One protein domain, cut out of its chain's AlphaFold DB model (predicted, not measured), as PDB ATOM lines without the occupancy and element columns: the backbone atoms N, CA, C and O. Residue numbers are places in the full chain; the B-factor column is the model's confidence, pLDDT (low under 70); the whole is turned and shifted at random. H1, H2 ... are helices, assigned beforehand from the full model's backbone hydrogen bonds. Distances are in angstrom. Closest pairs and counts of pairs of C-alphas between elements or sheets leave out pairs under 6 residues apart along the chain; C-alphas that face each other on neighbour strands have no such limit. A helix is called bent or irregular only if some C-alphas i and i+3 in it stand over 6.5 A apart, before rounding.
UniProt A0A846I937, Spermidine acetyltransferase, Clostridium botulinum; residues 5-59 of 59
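What this domain is: This is residues 5 to 59 of the 59 residues of the protein "Spermidine acetyltransferase" of Clostridium botulinum (UniProt A0A846I937). One long, kinked helix, H3, reaches away from a small head at its first end, where two short helices, H1 and H2, and the loops between the parts gather. Residues 36 to 59, of which 36 to 57 belong to H3, stick out free as an arm and make most of the length. The printed part has 55 residues with three named helices in the order H1, H2, H3 and no named strand, and the class is all helix. The whole is extended, with a radius of gyration of the C-alphas of 16.0 A and spans of 49 by 25 by 16 A.

Where its parts are: H3, residues 29 to 57, runs 40.2 A from C-alpha 29 at (99.195, 118.406, 115.689) to C-alpha 57 at (136.182, 111.697, 130.039). It has a kink of 35 degrees near residue 42. It is neither bent nor irregular, but only just: C-alphas 42 and 45 are 6.3 A apart. H2 is residues 17 to 20, 5.2 A long. H1 is residues 5 to 10, 8.7 A long, with C-alpha 5 at (108.444, 133.374, 106.445).

How they stand to each other: H3 touches no helix. H2 and H3 are apart, but only just, their closest C-alphas being 8.2 A from each other. H1 and H3 are apart. H1 and H2 are close but not clearly touching; their closest C-alphas, those of Arg 8 and Asn 19, are 6.4 A apart. In H1 every O i to N i+4 pair is within hydrogen-bond range, in H3 23 of 25 are, and H2 is too short for such a pair.

The domain as a whole: The C-alphas farthest apart, those of Asn 24 and Lys 59, are 48.9 A from each other. Without the free stretch, the body of 31 residues spans 26 by 16 by 10 A. The printed part has no cut and ends at the chain's last residue, 59. The links H1 to H2 and H2 to H3 are short. The mean pLDDT of the printed part is 76.1, and residues 24 to 27, 51 and 54 to 59 are under 70.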
ATOM      1  N   ASP A   5     107.901 132.622 107.582       81.56
ATOM      2  CA  ASP A   5     108.444 133.374 106.445       81.56
ATOM      3  C   ASP A   5     109.878 133.849 106.700       81.56
ATOM      4  O   ASP A   5     110.746 133.664 105.850       81.56
ATOM      5  N   TYR A   6     110.167 134.349 107.906       81.50
ATOM      6  CA  TYR A   6     111.528 134.731 108.291       81.50
ATOM      7  C   TYR A   6     112.488 133.529 108.290       81.50
ATOM      8  O   TYR A   6     113.638 133.635 107.863       81.50
ATOM      9  N   ILE A   7     112.029 132.361 108.751       78.25
ATOM     10  CA  ILE A   7     112.828 131.127 108.741       78.25
ATOM     11  C   ILE A   7     113.089 130.664 107.302       78.25
ATOM     12  O   ILE A   7     114.220 130.295 106.983       78.25
ATOM     13  N   ARG A   8     112.075 130.707 106.431       83.44
ATOM     14  CA  ARG A   8     112.171 130.334 105.011       83.44
ATOM     15  C   ARG A   8     113.146 131.225 104.255       83.44
ATOM     16  O   ARG A   8     113.999 130.711 103.543       83.44
ATOM     17  N   GLU A   9     113.089 132.535 104.481       83.50
ATOM     18  CA  GLU A   9     114.000 133.504 103.865       83.50
ATOM     19  C   GLU A   9     115.473 133.219 104.215       83.50
ATOM     20  O   GLU A   9     116.376 133.390 103.395       83.50
ATOM     21  N   LYS A  10     115.735 132.731 105.433       82.19
ATOM     22  CA  LYS A  10     117.085 132.342 105.868       82.19
ATOM     23  C   LYS A  10     117.475 130.923 105.451       82.19
ATOM     24  O   LYS A  10     118.670 130.615 105.419       82.19
ATOM     25  N   ASN A  11     116.516 130.058 105.128       77.50
ATOM     26  CA  ASN A  11     116.766 128.656 104.816       77.50
ATOM     27  C   ASN A  11     116.941 128.440 103.307       77.50
ATOM     28  O   ASN A  11     115.984 128.235 102.566       77.50
ATOM     29  N   LYS A  12     118.202 128.422 102.861       79.50
ATOM     30  CA  LYS A  12     118.583 128.277 101.441       79.50
ATOM     31  C   LYS A  12     118.250 126.913 100.818       79.50
ATOM     32  O   LYS A  12     118.484 126.720  99.630       79.50
ATOM     33  N   ASN A  13     117.768 125.945 101.601       80.44
ATOM     34  CA  ASN A  13     117.426 124.616 101.106       80.44
ATOM     35  C   ASN A  13     115.921 124.505 100.832       80.44
ATOM     36  O   ASN A  13     115.129 124.222 101.733       80.44
ATOM     37  N   GLU A  14     115.535 124.665  99.566       77.56
ATOM     38  CA  GLU A  14     114.146 124.581  99.088       77.56
ATOM     39  C   GLU A  14     113.464 123.244  99.408       77.56
ATOM     40  O   GLU A  14     112.255 123.205  99.612       77.56
ATOM     41  N   ARG A  15     114.229 122.152  99.535       80.50
ATOM     42  CA  ARG A  15     113.705 120.819  99.875       80.50
ATOM     43  C   ARG A  15     113.617 120.559 101.380       80.50
ATOM     44  O   ARG A  15     113.333 119.435 101.788       80.50
ATOM     45  N   SER A  16     113.889 121.555 102.223       75.44
ATOM     46  CA  SER A  16     113.810 121.378 103.673       75.44
ATOM     47  C   SER A  16     112.375 121.091 104.132       75.44
ATOM     48  O   SER A  16     111.400 121.535 103.522       75.44
ATOM     49  N   PHE A  17     112.242 120.365 105.245       73.81
ATOM     50  CA  PHE A  17     110.953 120.081 105.888       73.81
ATOM     51  C   PHE A  17     110.152 121.366 106.156       73.81
ATOM     52  O   PHE A  17     108.962 121.435 105.875       73.81
ATOM     53  N   LEU A  18     110.835 122.428 106.594       74.62
ATOM     54  CA  LEU A  18     110.237 123.738 106.873       74.62
ATOM     55  C   LEU A  18     109.638 124.406 105.623       74.62
ATOM     56  O   LEU A  18     108.632 125.107 105.706       74.62
ATOM     57  N   ASN A  19     110.233 124.162 104.456       75.75
ATOM     58  CA  ASN A  19     109.757 124.712 103.189       75.75
ATOM     59  C   ASN A  19     108.645 123.856 102.569       75.75
ATOM     60  O   ASN A  19     107.735 124.401 101.955       75.75
ATOM     61  N   THR A  20     108.691 122.534 102.755       75.88
ATOM     62  CA  THR A  20     107.847 121.578 102.011       75.88
ATOM     63  C   THR A  20     106.680 120.996 102.803       75.88
ATOM     64  O   THR A  20     105.735 120.485 102.203       75.88
ATOM     65  N   LYS A  21     106.746 121.018 104.138       72.62
ATOM     66  CA  LYS A  21     105.781 120.340 105.017       72.62
ATOM     67  C   LYS A  21     105.072 121.255 106.002       72.62
ATOM     68  O   LYS A  21     104.123 120.804 106.617       72.62
ATOM     69  N   ILE A  22     105.500 122.508 106.141       70.25
ATOM     70  CA  ILE A  22     104.878 123.474 107.051       70.25
ATOM     71  C   ILE A  22     104.148 124.508 106.210       70.25
ATOM     72  O   ILE A  22     104.796 125.366 105.626       70.25
ATOM     73  N   ASN A  23     102.826 124.454 106.110       71.38
ATOM     74  CA  ASN A  23     102.100 125.401 105.250       71.38
ATOM     75  C   ASN A  23     101.666 126.678 105.978       71.38
ATOM     76  O   ASN A  23     101.550 127.725 105.348       71.38
ATOM     77  N   ASN A  24     101.491 126.606 107.299       68.50
ATOM     78  CA  ASN A  24     101.010 127.707 108.125       68.50
ATOM     79  C   ASN A  24     102.037 128.093 109.195       68.50
ATOM     80  O   ASN A  24     102.846 127.276 109.628       68.50
ATOM     81  N   ASN A  25     101.940 129.328 109.697       67.88
ATOM     82  CA  ASN A  25     102.761 129.832 110.812       67.88
ATOM     83  C   ASN A  25     102.565 129.054 112.128       67.88
ATOM     84  O   ASN A  25     103.306 129.257 113.089       67.88
ATOM     85  N   THR A  26     101.575 128.166 112.165       67.25
ATOM     86  CA  THR A  26     101.302 127.210 113.232       67.25
ATOM     87  C   THR A  26     101.251 125.806 112.655       67.25
ATOM     88  O   THR A  26     100.588 125.571 111.646       67.25
ATOM     89  N   LEU A  27     101.916 124.883 113.340       67.88
ATOM     90  CA  LEU A  27     101.859 123.459 113.050       67.88
ATOM     91  C   LEU A  27     100.490 122.891 113.408       67.88
ATOM     92  O   LEU A  27      99.985 123.142 114.504       67.88
ATOM     93  N   SER A  28      99.922 122.069 112.530       77.44
ATOM     94  CA  SER A  28      98.917 121.106 112.969       77.44
ATOM     95  C   SER A  28      99.551 120.087 113.921       77.44
ATOM     96  O   SER A  28     100.757 119.832 113.875       77.44
ATOM     97  N   THR A  29      98.735 119.457 114.767       79.25
ATOM     98  CA  THR A  29      99.195 118.406 115.689       79.25
ATOM     99  C   THR A  29      99.958 117.298 114.957       79.25
ATOM    100  O   THR A  29     101.002 116.861 115.426       79.25
ATOM    101  N   LYS A  30      99.490 116.919 113.760       82.62
ATOM    102  CA  LYS A  30     100.126 115.895 112.928       82.62
ATOM    103  C   LYS A  30     101.507 116.323 112.424       82.62
ATOM    104  O   LYS A  30     102.465 115.571 112.562       82.62
ATOM    105  N   GLU A  31     101.629 117.532 111.875       73.69
ATOM    106  CA  GLU A  31     102.921 118.053 111.396       73.69
ATOM    107  C   GLU A  31     103.932 118.212 112.548       73.69
ATOM    108  O   GLU A  31     105.130 117.989 112.363       73.69
ATOM    109  N   TYR A  32     103.460 118.559 113.753       79.44
ATOM    110  CA  TYR A  32     104.292 118.615 114.956       79.44
ATOM    111  C   TYR A  32     104.792 117.231 115.392       79.44
ATOM    112  O   TYR A  32     105.979 117.083 115.683       79.44
ATOM    113  N   GLU A  33     103.919 116.222 115.430       84.88
ATOM    114  CA  GLU A  33     104.295 114.851 115.798       84.88
ATOM    115  C   GLU A  33     105.307 114.254 114.815       84.88
ATOM    116  O   GLU A  33     106.353 113.766 115.249       84.88
ATOM    117  N   GLU A  34     105.070 114.394 113.505       82.62
ATOM    118  CA  GLU A  34     106.003 113.942 112.464       82.62
ATOM    119  C   GLU A  34     107.371 114.636 112.598       82.62
ATOM    120  O   GLU A  34     108.420 113.985 112.597       82.62
ATOM    121  N   GLY A  35     107.383 115.962 112.777       82.06
ATOM    122  CA  GLY A  35     108.620 116.719 112.979       82.06
ATOM    123  C   GLY A  35     109.369 116.310 114.252       82.06
ATOM    124  O   GLY A  35     110.599 116.208 114.245       82.06
ATOM    125  N   ARG A  36     108.641 116.029 115.340       83.44
ATOM    126  CA  ARG A  36     109.207 115.577 116.618       83.44
ATOM    127  C   ARG A  36     109.843 114.195 116.499       83.44
ATOM    128  O   ARG A  36     110.930 114.001 117.044       83.44
ATOM    129  N   GLU A  37     109.207 113.252 115.807       87.12
ATOM    130  CA  GLU A  37     109.777 111.919 115.578       87.12
ATOM    131  C   GLU A  37     111.066 111.991 114.760       87.12
ATOM    132  O   GLU A  37     112.085 111.429 115.171       87.12
ATOM    133  N   VAL A  38     111.058 112.741 113.655       81.75
ATOM    134  CA  VAL A  38     112.247 112.946 112.817       81.75
ATOM    135  C   VAL A  38     113.368 113.588 113.634       81.75
ATOM    136  O   VAL A  38     114.495 113.094 113.642       81.75
ATOM    137  N   PHE A  39     113.071 114.644 114.396       81.50
ATOM    138  CA  PHE A  39     114.052 115.286 115.270       81.50
ATOM    139  C   PHE A  39     114.627 114.315 116.312       81.50
ATOM    140  O   PHE A  39     115.843 114.260 116.500       81.50
ATOM    141  N   ALA A  40     113.781 113.503 116.955       80.00
ATOM    142  CA  ALA A  40     114.213 112.517 117.941       80.00
ATOM    143  C   ALA A  40     115.155 111.462 117.338       80.00
ATOM    144  O   ALA A  40     116.116 111.066 117.998       80.00
ATOM    145  N   GLN A  41     114.938 111.040 116.088       84.56
ATOM    146  CA  GLN A  41     115.826 110.097 115.397       84.56
ATOM    147  C   GLN A  41     117.235 110.659 115.181       84.56
ATOM    148  O   GLN A  41     118.204 109.914 115.310       84.56
ATOM    149  N   PHE A  42     117.370 111.959 114.910       79.25
ATOM    150  CA  PHE A  42     118.680 112.593 114.724       79.25
ATOM    151  C   PHE A  42     119.351 112.983 116.044       79.25
ATOM    152  O   PHE A  42     120.564 112.829 116.192       79.25
ATOM    153  N   VAL A  43     118.581 113.459 117.024       77.31
ATOM    154  CA  VAL A  43     119.128 113.975 118.286       77.31
ATOM    155  C   VAL A  43     119.421 112.873 119.301       77.31
ATOM    156  O   VAL A  43     120.428 112.957 120.003       77.31
ATOM    157  N   ASN A  44     118.623 111.801 119.366       79.31
ATOM    158  CA  ASN A  44     118.867 110.713 120.321       79.31
ATOM    159  C   ASN A  44     120.252 110.057 120.160       79.31
ATOM    160  O   ASN A  44     120.916 109.846 121.179       79.31
ATOM    161  N   PRO A  45     120.740 109.748 118.942       80.19
ATOM    162  CA  PRO A  45     122.093 109.232 118.751       80.19
ATOM    163  C   PRO A  45     123.180 110.218 119.198       80.19
ATOM    164  O   PRO A  45     124.148 109.805 119.837       80.19
ATOM    165  N   ILE A  46     123.007 111.515 118.912       80.06
ATOM    166  CA  ILE A  46     123.952 112.571 119.313       80.06
ATOM    167  C   ILE A  46     124.002 112.678 120.837       80.06
ATOM    168  O   ILE A  46     125.086 112.634 121.414       80.06
ATOM    169  N   ASN A  47     122.844 112.730 121.496       74.62
ATOM    170  CA  ASN A  47     122.754 112.801 122.952       74.62
ATOM    171  C   ASN A  47     123.352 111.561 123.614       74.62
ATOM    172  O   ASN A  47     124.143 111.701 124.540       74.62
ATOM    173  N   LYS A  48     123.053 110.353 123.115       77.44
ATOM    174  CA  LYS A  48     123.656 109.108 123.623       77.44
ATOM    175  C   LYS A  48     125.177 109.117 123.488       77.44
ATOM    176  O   LYS A  48     125.867 108.751 124.434       77.44
ATOM    177  N   ARG A  49     125.703 109.566 122.346       76.88
ATOM    178  CA  ARG A  49     127.150 109.679 122.115       76.88
ATOM    179  C   ARG A  49     127.788 110.744 123.006       76.88
ATOM    180  O   ARG A  49     128.849 110.501 123.565       76.88
ATOM    181  N   SER A  50     127.135 111.890 123.173       72.62
ATOM    182  CA  SER A  50     127.591 112.963 124.060       72.62
ATOM    183  C   SER A  50     127.615 112.514 125.522       72.62
ATOM    184  O   SER A  50     128.598 112.760 126.214       72.62
ATOM    185  N   LEU A  51     126.576 111.809 125.982       69.75
ATOM    186  CA  LEU A  51     126.511 111.201 127.313       69.75
ATOM    187  C   LEU A  51     127.610 110.151 127.507       69.75
ATOM    188  O   LEU A  51     128.319 110.191 128.506       69.75
ATOM    189  N   TYR A  52     127.796 109.250 126.540       71.12
ATOM    190  CA  TYR A  52     128.879 108.265 126.568       71.12
ATOM    191  C   TYR A  52     130.258 108.933 126.675       71.12
ATOM    192  O   TYR A  52     131.071 108.538 127.507       71.12
ATOM    193  N   ASN A  53     130.510 109.973 125.877       73.94
ATOM    194  CA  ASN A  53     131.757 110.733 125.937       73.94
ATOM    195  C   ASN A  53     131.937 111.419 127.299       73.94
ATOM    196  O   ASN A  53     133.016 111.330 127.873       73.94
ATOM    197  N   TYR A  54     130.890 112.047 127.844       67.75
ATOM    198  CA  TYR A  54     130.927 112.695 129.159       67.75
ATOM    199  C   TYR A  54     131.333 111.718 130.273       67.75
ATOM    200  O   TYR A  54     132.221 112.019 131.063       67.75
ATOM    201  N   PHE A  55     130.750 110.516 130.298       68.88
ATOM    202  CA  PHE A  55     131.090 109.509 131.307       68.88
ATOM    203  C   PHE A  55     132.482 108.887 131.125       68.88
ATOM    204  O   PHE A  55     133.066 108.443 132.109       68.88
ATOM    205  N   ASN A  56     133.023 108.852 129.905       69.31
ATOM    206  CA  ASN A  56     134.360 108.307 129.649       69.31
ATOM    207  C   ASN A  56     135.493 109.328 129.807       69.31
ATOM    208  O   ASN A  56     136.627 108.915 129.999       69.31
ATOM    209  N   ILE A  57     135.206 110.632 129.741       68.75
ATOM    210  CA  ILE A  57     136.182 111.697 130.039       68.75
ATOM    211  C   ILE A  57     136.401 111.848 131.556       68.75
ATOM    212  O   ILE A  57     137.439 112.337 131.983       68.75
ATOM    213  N   LEU A  58     135.433 111.423 132.375       57.84
ATOM    214  CA  LEU A  58     135.491 111.482 133.841       57.84
ATOM    215  C   LEU A  58     136.141 110.243 134.496       57.84
ATOM    216  O   LEU A  58     136.072 110.105 135.717       57.84
ATOM    217  N   LYS A  59     136.731 109.340 133.704       51.06
ATOM    218  CA  LYS A  59     137.557 108.216 134.171       51.06
ATOM    219  C   LYS A  59     139.033 108.545 134.015       51.06
ATOM    220  O   LYS A  59     139.792 108.136 134.917       51.06
TER     221      LYS A  59